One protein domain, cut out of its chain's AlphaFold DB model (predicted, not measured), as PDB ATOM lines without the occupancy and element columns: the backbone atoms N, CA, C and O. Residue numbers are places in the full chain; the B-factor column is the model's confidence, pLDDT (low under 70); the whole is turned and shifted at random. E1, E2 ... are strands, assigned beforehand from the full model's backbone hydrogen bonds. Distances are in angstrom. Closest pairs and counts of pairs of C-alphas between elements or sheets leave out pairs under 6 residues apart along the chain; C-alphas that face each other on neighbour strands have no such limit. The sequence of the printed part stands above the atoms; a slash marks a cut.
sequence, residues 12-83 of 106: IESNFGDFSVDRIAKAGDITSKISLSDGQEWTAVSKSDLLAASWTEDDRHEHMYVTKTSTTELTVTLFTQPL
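AT A GLANCE: This is residues 12 to 83 of the 106 residues of an uncharacterized protein of Ruegeria conchae (UniProt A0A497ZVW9). A twisted sheet of five antiparallel strands, E1, E2, E5, E6 and E7, makes the body, and a two-stranded hairpin, E3 and E4, reaches away from it as an arm. The arm is inserted along the chain between E2 and E5, and the long strands E5, E6 and E7 run side by side, back and forth, as a meander, each strand the antiparallel neighbour of the one before. The printed part has 72 residues with no named helix and seven named strands, E1 to E7 in order along the chain; the class is all strand, and the sheet's order is E1, E2, E5, E6, E7. The whole is loose, with a radius of gyration of the C-alphas of 14.1 A, and flat, spanning 39 by 36 by 14 A.

HOW THE PARTS SIT: Edge strand E1, residues 12 to 14, forms an antiparallel hairpin with E2, residues 17 to 25; N 12 and O 19 are 2.8 A apart, within hydrogen-bond range. E2 bends by 64 degrees at residue 22. Its pairing is staggered: residues 17 to 19 pair with E1, and residues 20 to 25 with E5, residues 50 to 57. E2 and E5 are antiparallel, with directions 143 degrees apart and N 25 and O 50 at 2.8 A. E3, residues 30 to 35, and E4, residues 41 to 45, form a separate antiparallel hairpin at 160 degrees, with N 34 and O 42 at 2.8 A. The closest C-alphas of E2 and E3 are those of Ala 25 and Thr 31, 6.8 A apart, while E4 and E5 are apart. E5 forms a hairpin with E6, residues 60 to 68, at 163 degrees; N 53 and O 64 are 2.8 A apart. E6 forms a hairpin with the other edge strand, E7, residues 74 to 82, at 164 degrees; N 65 and O 77 are 2.8 A apart. From edge to edge the strands' lines turn by 90 degrees, and the way across the sheet turns by 89 degrees.

IN THESE COORDINATES: E1, residues 12 to 14, begins at C-alpha 12 (8.445, -21.068, -1.872). E2, residues 17 to 25, is 21.8 A long. E3, residues 30 to 35, begins at C-alpha 30 (28.902, -29.061, 1.518) and is 14.1 A long; E4, residues 41 to 45, is 13.0 A. E5, residues 50 to 57, is 23.5 A, and E6, residues 60 to 68, is 26.2 A. E7, residues 74 to 82, is 25.9 A and ends at C-alpha 82 (18.919, -4.265, 5.358).

THE WHOLE: The two C-alphas farthest apart are those of Asp 38 and Thr 72, at 41.8 A. The printed part has no cut, and the six links between the named strands are tight. The mean pLDDT of the printed part is 88.0, and residue 83 is under 70.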
ATOM      1  N   ILE A  12       9.149 -20.788  -3.128       88.62
ATOM      2  CA  ILE A  12       8.445 -21.068  -1.872       88.62
ATOM      3  C   ILE A  12       7.441 -19.956  -1.615       88.62
ATOM      4  O   ILE A  12       7.819 -18.793  -1.522       88.62
ATOM      5  N   GLU A  13       6.186 -20.334  -1.425       89.88
ATOM      6  CA  GLU A  13       5.129 -19.438  -0.966       89.88
ATOM      7  C   GLU A  13       4.869 -19.723   0.512       89.88
ATOM      8  O   GLU A  13       4.694 -20.876   0.925       89.88
ATOM      9  N   SER A  14       4.905 -18.684   1.337       84.56
ATOM     10  CA  SER A  14       4.744 -18.812   2.782       84.56
ATOM     11  C   SER A  14       4.040 -17.597   3.371       84.56
ATOM     12  O   SER A  14       3.921 -16.551   2.738       84.56
ATOM     13  N   ASN A  15       3.668 -17.689   4.647       85.38
ATOM     14  CA  ASN A  15       3.126 -16.547   5.389       85.38
ATOM     15  C   ASN A  15       4.129 -15.384   5.540       85.38
ATOM     16  O   ASN A  15       3.743 -14.307   5.983       85.38
ATOM     17  N   PHE A  16       5.405 -15.607   5.209       82.44
ATOM     18  CA  PHE A  16       6.467 -14.601   5.241       82.44
ATOM     19  C   PHE A  16       6.707 -13.945   3.877       82.44
ATOM     20  O   PHE A  16       7.538 -13.050   3.781       82.44
ATOM     21  N   GLY A  17       5.991 -14.384   2.840       85.81
ATOM     22  CA  GLY A  17       6.152 -13.918   1.471       85.81
ATOM     23  C   GLY A  17       6.562 -15.030   0.513       85.81
ATOM     24  O   GLY A  17       6.573 -16.220   0.860       85.81
ATOM     25  N   ASP A  18       6.906 -14.590  -0.692       91.50
ATOM     26  CA  ASP A  18       7.245 -15.435  -1.825       91.50
ATOM     27  C   ASP A  18       8.748 -15.377  -2.102       91.50
ATOM     28  O   ASP A  18       9.284 -14.345  -2.501       91.50
ATOM     29  N   PHE A  19       9.419 -16.510  -1.924       92.94
ATOM     30  CA  PHE A  19      10.869 -16.622  -2.012       92.94
ATOM     31  C   PHE A  19      11.274 -17.405  -3.258       92.94
ATOM     32  O   PHE A  19      10.671 -18.431  -3.585       92.94
ATOM     33  N   SER A  20      12.335 -16.956  -3.918       94.38
ATOM     34  CA  SER A  20      13.001 -17.703  -4.985       94.38
ATOM     35  C   SER A  20      13.997 -18.677  -4.370       94.38
ATOM     36  O   SER A  20      14.758 -18.305  -3.477       94.38
ATOM     37  N   VAL A  21      13.998 -19.930  -4.819       93.00
ATOM     38  CA  VAL A  21      14.921 -20.942  -4.290       93.00
ATOM     39  C   VAL A  21      16.319 -20.713  -4.858       93.00
ATOM     40  O   VAL A  21      16.541 -20.840  -6.058       93.00
ATOM     41  N   ASP A  22      17.279 -20.430  -3.979       91.31
ATOM     42  CA  ASP A  22      18.677 -20.200  -4.351       91.31
ATOM     43  C   ASP A  22      19.468 -21.510  -4.387       91.31
ATOM     44  O   ASP A  22      20.380 -21.700  -5.196       91.31
ATOM     45  N   ARG A  23      19.172 -22.409  -3.441       89.12
ATOM     46  CA  ARG A  23      19.928 -23.647  -3.256       89.12
ATOM     47  C   ARG A  23      19.125 -24.711  -2.533       89.12
ATOM     48  O   ARG A  23      18.433 -24.440  -1.558       89.12
ATOM     49  N   ILE A  24      19.360 -25.958  -2.926       89.50
ATOM     50  CA  ILE A  24      18.969 -27.144  -2.168       89.50
ATOM     51  C   ILE A  24      20.224 -27.978  -1.913       89.50
ATOM     52  O   ILE A  24      21.042 -28.159  -2.812       89.50
ATOM     53  N   ALA A  25      20.381 -28.460  -0.686       88.88
ATOM     54  CA  ALA A  25      21.477 -29.319  -0.261       88.88
ATOM     55  C   ALA A  25      20.915 -30.498   0.540       88.88
ATOM     56  O   ALA A  25      20.002 -30.331   1.353       88.88
ATOM     57  N   LYS A  26      21.444 -31.698   0.316       88.19
ATOM     58  CA  LYS A  26      21.105 -32.877   1.111       88.19
ATOM     59  C   LYS A  26      21.920 -32.924   2.397       88.19
ATOM     60  O   LYS A  26      22.970 -32.291   2.525       88.19
ATOM     61  N   ALA A  27      21.436 -33.693   3.365       87.81
ATOM     62  CA  ALA A  27      22.240 -34.044   4.528       87.81
ATOM     63  C   ALA A  27      23.574 -34.675   4.078       87.81
ATOM     64  O   ALA A  27      23.581 -35.641   3.316       87.81
ATOM     65  N   GLY A  28      24.691 -34.131   4.558       89.06
ATOM     66  CA  GLY A  28      26.046 -34.519   4.161       89.06
ATOM     67  C   GLY A  28      26.662 -33.660   3.053       89.06
ATOM     68  O   GLY A  28      27.878 -33.717   2.873       89.06
ATOM     69  N   ASP A  29      25.880 -32.821   2.368       90.56
ATOM     70  CA  ASP A  29      26.411 -31.935   1.332       90.56
ATOM     71  C   ASP A  29      27.144 -30.734   1.935       90.56
ATOM     72  O   ASP A  29      26.770 -30.174   2.976       90.56
ATOM     73  N   ILE A  30      28.183 -30.297   1.222       90.25
ATOM     74  CA  ILE A  30      28.902 -29.061   1.518       90.25
ATOM     75  C   ILE A  30      28.005 -27.872   1.169       90.25
ATOM     76  O   ILE A  30      27.653 -27.660   0.009       90.25
ATOM     77  N   THR A  31      27.679 -27.056   2.167       88.81
ATOM     78  CA  THR A  31      26.849 -25.857   2.003       88.81
ATOM     79  C   THR A  31      27.663 -24.579   1.949       88.81
ATOM     80  O   THR A  31      27.192 -23.584   1.407       88.81
ATOM     81  N   SER A  32      28.879 -24.555   2.484       88.75
ATOM     82  CA  SER A  32      29.729 -23.373   2.381       88.75
ATOM     83  C   SER A  32      31.199 -23.724   2.523       88.75
ATOM     84  O   SER A  32      31.561 -24.681   3.210       88.75
ATOM     85  N   LYS A  33      32.037 -22.903   1.899       92.94
ATOM     86  CA  LYS A  33      33.470 -22.836   2.166       92.94
ATOM     87  C   LYS A  33      33.742 -21.495   2.828       92.94
ATOM     88  O   LYS A  33      33.327 -20.460   2.313       92.94
ATOM     89  N   ILE A  34      34.388 -21.533   3.981       93.94
ATOM     90  CA  ILE A  34      34.629 -20.375   4.832       93.94
ATOM     91  C   ILE A  34      36.137 -20.212   4.941       93.94
ATOM     92  O   ILE A  34      36.804 -21.017   5.586       93.94
ATOM     93  N   SER A  35      36.670 -19.177   4.308       95.06
ATOM     94  CA  SER A  35      38.070 -18.793   4.470       95.06
ATOM     95  C   SER A  35      38.204 -17.916   5.713       95.06
ATOM     96  O   SER A  35      37.512 -16.905   5.848       95.06
ATOM     97  N   LEU A  36      39.073 -18.317   6.634       92.50
ATOM     98  CA  LEU A  36      39.370 -17.586   7.859       92.50
ATOM     99  C   LEU A  36      40.516 -16.594   7.639       92.50
ATOM    100  O   LEU A  36      41.342 -16.744   6.739       92.50
ATOM    101  N   SER A  37      40.581 -15.567   8.488       92.75
ATOM    102  CA  SER A  37      41.587 -14.499   8.386       92.75
ATOM    103  C   SER A  37      43.026 -14.975   8.602       92.75
ATOM    104  O   SER A  37      43.957 -14.283   8.209       92.75
ATOM    105  N   ASP A  38      43.214 -16.128   9.239       94.00
ATOM    106  CA  ASP A  38      44.516 -16.767   9.452       94.00
ATOM    107  C   ASP A  38      44.935 -17.687   8.288       94.00
ATOM    108  O   ASP A  38      45.966 -18.353   8.364       94.00
ATOM    109  N   GLY A  39      44.154 -17.711   7.203       92.38
ATOM    110  CA  GLY A  39      44.423 -18.498   6.002       92.38
ATOM    111  C   GLY A  39      43.909 -19.937   6.056       92.38
ATOM    112  O   GLY A  39      44.098 -20.672   5.088       92.38
ATOM    113  N   GLN A  40      43.253 -20.357   7.143       95.00
ATOM    114  CA  GLN A  40      42.590 -21.661   7.193       95.00
ATOM    115  C   GLN A  40      41.294 -21.663   6.373       95.00
ATOM    116  O   GLN A  40      40.606 -20.649   6.258       95.00
ATOM    117  N   GLU A  41      40.916 -22.829   5.850       96.19
ATOM    118  CA  GLU A  41      39.629 -23.033   5.185       96.19
ATOM    119  C   GLU A  41      38.776 -24.030   5.959       96.19
ATOM    120  O   GLU A  41      39.196 -25.150   6.255       96.19
ATOM    121  N   TRP A  42      37.552 -23.626   6.279       94.19
ATOM    122  CA  TRP A  42      36.546 -24.478   6.891       94.19
ATOM    123  C   TRP A  42      35.471 -24.828   5.875       94.19
ATOM    124  O   TRP A  42      35.105 -24.034   5.011       94.19
ATOM    125  N   THR A  43      34.935 -26.035   6.000       94.44
ATOM    126  CA  THR A  43      33.827 -26.498   5.170       94.44
ATOM    127  C   THR A  43      32.607 -26.698   6.053       94.44
ATOM    128  O   THR A  43      32.633 -27.502   6.984       94.44
ATOM    129  N   ALA A  44      31.536 -25.962   5.766       90.44
ATOM    130  CA  ALA A  44      30.249 -26.179   6.403       90.44
ATOM    131  C   ALA A  44      29.522 -27.310   5.672       90.44
ATOM    132  O   ALA A  44      29.338 -27.254   4.454       90.44
ATOM    133  N   VAL A  45      29.116 -28.328   6.425       89.06
ATOM    134  CA  VAL A  45      28.365 -29.483   5.925       89.06
ATOM    135  C   VAL A  45      27.008 -29.504   6.609       89.06
ATOM    136  O   VAL A  45      26.927 -29.377   7.835       89.06
ATOM    137  N   SER A  46      25.937 -29.661   5.833       85.38
ATOM    138  CA  SER A  46      24.597 -29.725   6.412       85.38
ATOM    139  C   SER A  46      24.362 -31.068   7.096       85.38
ATOM    140  O   SER A  46      24.616 -32.121   6.517       85.38
ATOM    141  N   LYS A  47      23.818 -31.056   8.316       86.75
ATOM    142  CA  LYS A  47      23.390 -32.288   9.006       86.75
ATOM    143  C   LYS A  47      22.006 -32.776   8.569       86.75
ATOM    144  O   LYS A  47      21.667 -33.927   8.814       86.75
ATOM    145  N   SER A  48      21.237 -31.907   7.919       86.81
ATOM    146  CA  SER A  48      19.871 -32.155   7.462       86.81
ATOM    147  C   SER A  48      19.707 -31.706   6.015       86.81
ATOM    148  O   SER A  48      20.515 -30.933   5.504       86.81
ATOM    149  N   ASP A  49      18.638 -32.148   5.359       87.25
ATOM    150  CA  ASP A  49      18.248 -31.558   4.080       87.25
ATOM    151  C   ASP A  49      17.936 -30.066   4.303       87.25
ATOM    152  O   ASP A  49      17.191 -29.716   5.226       87.25
ATOM    153  N   LEU A  50      18.548 -29.209   3.486       89.12
ATOM    154  CA  LEU A  50      18.488 -27.752   3.553       89.12
ATOM    155  C   LEU A  50      17.950 -27.204   2.232       89.12
ATOM    156  O   LEU A  50      18.426 -27.563   1.157       89.12
ATOM    157  N   LEU A  51      17.018 -26.267   2.330       91.19
ATOM    158  CA  LEU A  51      16.612 -25.400   1.237       91.19
ATOM    159  C   LEU A  51      16.880 -23.954   1.664       91.19
ATOM    160  O   LEU A  51      16.407 -23.521   2.711       91.19
ATOM    161  N   ALA A  52      17.666 -23.235   0.870       92.19
ATOM    162  CA  ALA A  52      17.894 -21.806   1.016       92.19
ATOM    163  C   ALA A  52      17.156 -21.063  -0.101       92.19
ATOM    164  O   ALA A  52      17.259 -21.434  -1.273       92.19
ATOM    165  N   ALA A  53      16.410 -20.040   0.277       93.88
ATOM    166  CA  ALA A  53      15.649 -19.201  -0.624       93.88
ATOM    167  C   ALA A  53      15.804 -17.741  -0.206       93.88
ATOM    168  O   ALA A  53      16.065 -17.454   0.965       93.88
ATOM    169  N   SER A  54      15.624 -16.821  -1.138       93.81
ATOM    170  CA  SER A  54      15.707 -15.400  -0.850       93.81
ATOM    171  C   SER A  54      14.687 -14.609  -1.644       93.81
ATOM    172  O   SER A  54      14.132 -15.062  -2.649       93.81
ATOM    173  N   TRP A  55      14.428 -13.402  -1.167       91.19
ATOM    174  CA  TRP A  55      13.743 -12.387  -1.944       91.19
ATOM    175  C   TRP A  55      14.309 -11.015  -1.605       91.19
ATOM    176  O   TRP A  55      14.936 -10.804  -0.563       91.19
ATOM    177  N   THR A  56      14.127 -10.085  -2.532       86.19
ATOM    178  CA  THR A  56      14.555  -8.700  -2.372       86.19
ATOM    179  C   THR A  56      13.379  -7.801  -2.674       86.19
ATOM    180  O   THR A  56      12.790  -7.913  -3.748       86.19
ATOM    181  N   GLU A  57      13.085  -6.890  -1.759       80.81
ATOM    182  CA  GLU A  57      12.107  -5.830  -1.959       80.81
ATOM    183  C   GLU A  57      12.667  -4.530  -1.396       80.81
ATOM    184  O   GLU A  57      13.161  -4.491  -0.267       80.81
ATOM    185  N   ASP A  58      12.611  -3.479  -2.212       79.06
ATOM    186  CA  ASP A  58      13.075  -2.132  -1.897       79.06
ATOM    187  C   ASP A  58      14.473  -2.088  -1.253       79.06
ATOM    188  O   ASP A  58      15.495  -2.196  -1.935       79.06
ATOM    189  N   ASP A  59      14.528  -1.891   0.065       78.00
ATOM    190  CA  ASP A  59      15.737  -1.728   0.864       78.00
ATOM    191  C   ASP A  59      16.036  -2.926   1.773       78.00
ATOM    192  O   ASP A  59      16.850  -2.818   2.699       78.00
ATOM    193  N   ARG A  60      15.423  -4.078   1.498       78.12
ATOM    194  CA  ARG A  60      15.530  -5.281   2.316       78.12
ATOM    195  C   ARG A  60      15.758  -6.521   1.461       78.12
ATOM    196  O   ARG A  60      15.042  -6.791   0.502       78.12
ATOM    197  N   HIS A  61      16.739  -7.309   1.870       86.56
ATOM    198  CA  HIS A  61      16.953  -8.656   1.372       86.56
ATOM    199  C   HIS A  61      16.616  -9.633   2.492       86.56
ATOM    200  O   HIS A  61      17.130  -9.488   3.601       86.56
ATOM    201  N   GLU A  62      15.739 -10.600   2.250       90.44
ATOM    202  CA  GLU A  62      15.460 -11.640   3.239       90.44
ATOM    203  C   GLU A  62      15.858 -13.005   2.711       90.44
ATOM    204  O   GLU A  62      15.587 -13.360   1.566       90.44
ATOM    205  N   HIS A  63      16.458 -13.783   3.599       92.81
ATOM    206  CA  HIS A  63      16.819 -15.165   3.386       92.81
ATOM    207  C   HIS A  63      15.922 -16.057   4.232       92.81
ATOM    208  O   HIS A  63      15.723 -15.820   5.424       92.81
ATOM    209  N   MET A  64      15.445 -17.130   3.622       92.81
ATOM    210  CA  MET A  64      14.759 -18.227   4.269       92.81
ATOM    211  C   MET A  64      15.624 -19.478   4.176       92.81
ATOM    212  O   MET A  64      15.996 -19.920   3.091       92.81
ATOM    213  N   TYR A  65      15.896 -20.084   5.324       91.75
ATOM    214  CA  TYR A  65      16.534 -21.388   5.422       91.75
ATOM    215  C   TYR A  65      15.536 -22.382   5.996       91.75
ATOM    216  O   TYR A  65      15.124 -22.266   7.149       91.75
ATOM    217  N   VAL A  66      15.159 -23.373   5.200       90.75
ATOM    218  CA  VAL A  66      14.269 -24.457   5.605       90.75
ATOM    219  C   VAL A  66      15.105 -25.706   5.819       90.75
ATOM    220  O   VAL A  66      15.775 -26.183   4.904       90.75
ATOM    221  N   THR A  67      15.060 -26.252   7.027       89.38
ATOM    222  CA  THR A  67      15.722 -27.511   7.375       89.38
ATOM    223  C   THR A  67      14.694 -28.536   7.808       89.38
ATOM    224  O   THR A  67      13.811 -28.246   8.613       89.38
ATOM    225  N   LYS A  68      14.802 -29.760   7.290       80.06
ATOM    226  CA  LYS A  68      13.934 -30.855   7.732       80.06
ATOM    227  C   LYS A  68      14.522 -31.545   8.949       80.06
ATOM    228  O   LYS A  68      15.598 -32.139   8.875       80.06
ATOM    229  N   THR A  69      13.801 -31.471  10.059       73.94
ATOM    230  CA  THR A  69      14.207 -32.051  11.344       73.94
ATOM    231  C   THR A  69      13.582 -33.426  11.575       73.94
ATOM    232  O   THR A  69      14.214 -34.272  12.205       73.94
ATOM    233  N   SER A  70      12.404 -33.702  11.004       76.00
ATOM    234  CA  SER A  70      11.759 -35.025  11.034       76.00
ATOM    235  C   SER A  70      10.919 -35.277   9.773       76.00
ATOM    236  O   SER A  70      10.963 -34.507   8.818       76.00
ATOM    237  N   THR A  71      10.175 -36.385   9.691       75.56
ATOM    238  CA  THR A  71       9.288 -36.650   8.541       75.56
ATOM    239  C   THR A  71       8.131 -35.660   8.439       75.56
ATOM    240  O   THR A  71       7.666 -35.423   7.326       75.56
ATOM    241  N   THR A  72       7.714 -35.077   9.562       77.50
ATOM    242  CA  THR A  72       6.541 -34.200   9.680       77.50
ATOM    243  C   THR A  72       6.884 -32.778  10.110       77.50
ATOM    244  O   THR A  72       5.998 -31.930  10.122       77.50
ATOM    245  N   GLU A  73       8.140 -32.500  10.462       79.88
ATOM    246  CA  GLU A  73       8.558 -31.197  10.980       79.88
ATOM    247  C   GLU A  73       9.663 -30.574  10.128       79.88
ATOM    248  O   GLU A  73      10.612 -31.234   9.683       79.88
ATOM    249  N   LEU A  74       9.523 -29.264   9.941       86.69
ATOM    250  CA  LEU A  74      10.489 -28.391   9.299       86.69
ATOM    251  C   LEU A  74      10.808 -27.249  10.265       86.69
ATOM    252  O   LEU A  74       9.904 -26.675  10.870       86.69
ATOM    253  N   THR A  75      12.081 -26.891  10.358       89.19
ATOM    254  CA  THR A  75      12.526 -25.659  11.005       89.19
ATOM    255  C   THR A  75      12.801 -24.627   9.927       89.19
ATOM    256  O   THR A  75      13.575 -24.883   9.001       89.19
ATOM    257  N   VAL A  76      12.185 -23.457  10.065       89.88
ATOM    258  CA  VAL A  76      12.389 -22.315   9.175       89.88
ATOM    259  C   VAL A  76      13.122 -21.225   9.942       89.88
ATOM    260  O   VAL A  76      12.648 -20.771  10.982       89.88
ATOM    261  N   THR A  77      14.264 -20.799   9.416       91.44
ATOM    262  CA  THR A  77      15.009 -19.639   9.904       91.44
ATOM    263  C   THR A  77      14.894 -18.524   8.881       91.44
ATOM    264  O   THR A  77      15.239 -18.719   7.717       91.44
ATOM    265  N   LEU A  78      14.448 -17.353   9.324       91.56
ATOM    266  CA  LEU A  78      14.415 -16.138   8.519       91.56
ATOM    267  C   LEU A  78      15.549 -15.217   8.952       91.56
ATOM    268  O   LEU A  78      15.751 -14.991  10.146       91.56
ATOM    269  N   PHE A  79      16.273 -14.682   7.979       89.25
ATOM    270  CA  PHE A  79      17.302 -13.680   8.201       89.25
ATOM    271  C   PHE A  79      17.055 -12.487   7.286       89.25
ATOM    272  O   PHE A  79      17.055 -12.615   6.066       89.25
ATOM    273  N   THR A  80      16.871 -11.320   7.890       87.25
ATOM    274  CA  THR A  80      16.634 -10.069   7.180       87.25
ATOM    275  C   THR A  80      17.913  -9.241   7.161       87.25
ATOM    276  O   THR A  80      18.411  -8.827   8.209       87.25
ATOM    277  N   GLN A  81      18.413  -8.953   5.965       83.81
ATOM    278  CA  GLN A  81      19.525  -8.049   5.722       83.81
ATOM    279  C   GLN A  81      19.004  -6.704   5.180       83.81
ATOM    280  O   GLN A  81      18.477  -6.648   4.066       83.81
ATOM    281  N   PRO A  82      19.175  -5.590   5.912       77.88
ATOM    282  CA  PRO A  82      18.919  -4.265   5.358       77.88
ATOM    283  C   PRO A  82      19.966  -3.924   4.282       77.88
ATOM    284  O   PRO A  82      21.168  -4.086   4.498       77.88
ATOM    285  N   LEU A  83      19.518  -3.432   3.124       67.81
ATOM    286  CA  LEU A  83      20.359  -3.074   1.972       67.81
ATOM    287  C   LEU A  83      20.826  -1.610   1.978       67.81
ATOM    288  O   LEU A  83      21.721  -1.247   1.212       67.81
TER     289      LEU A  83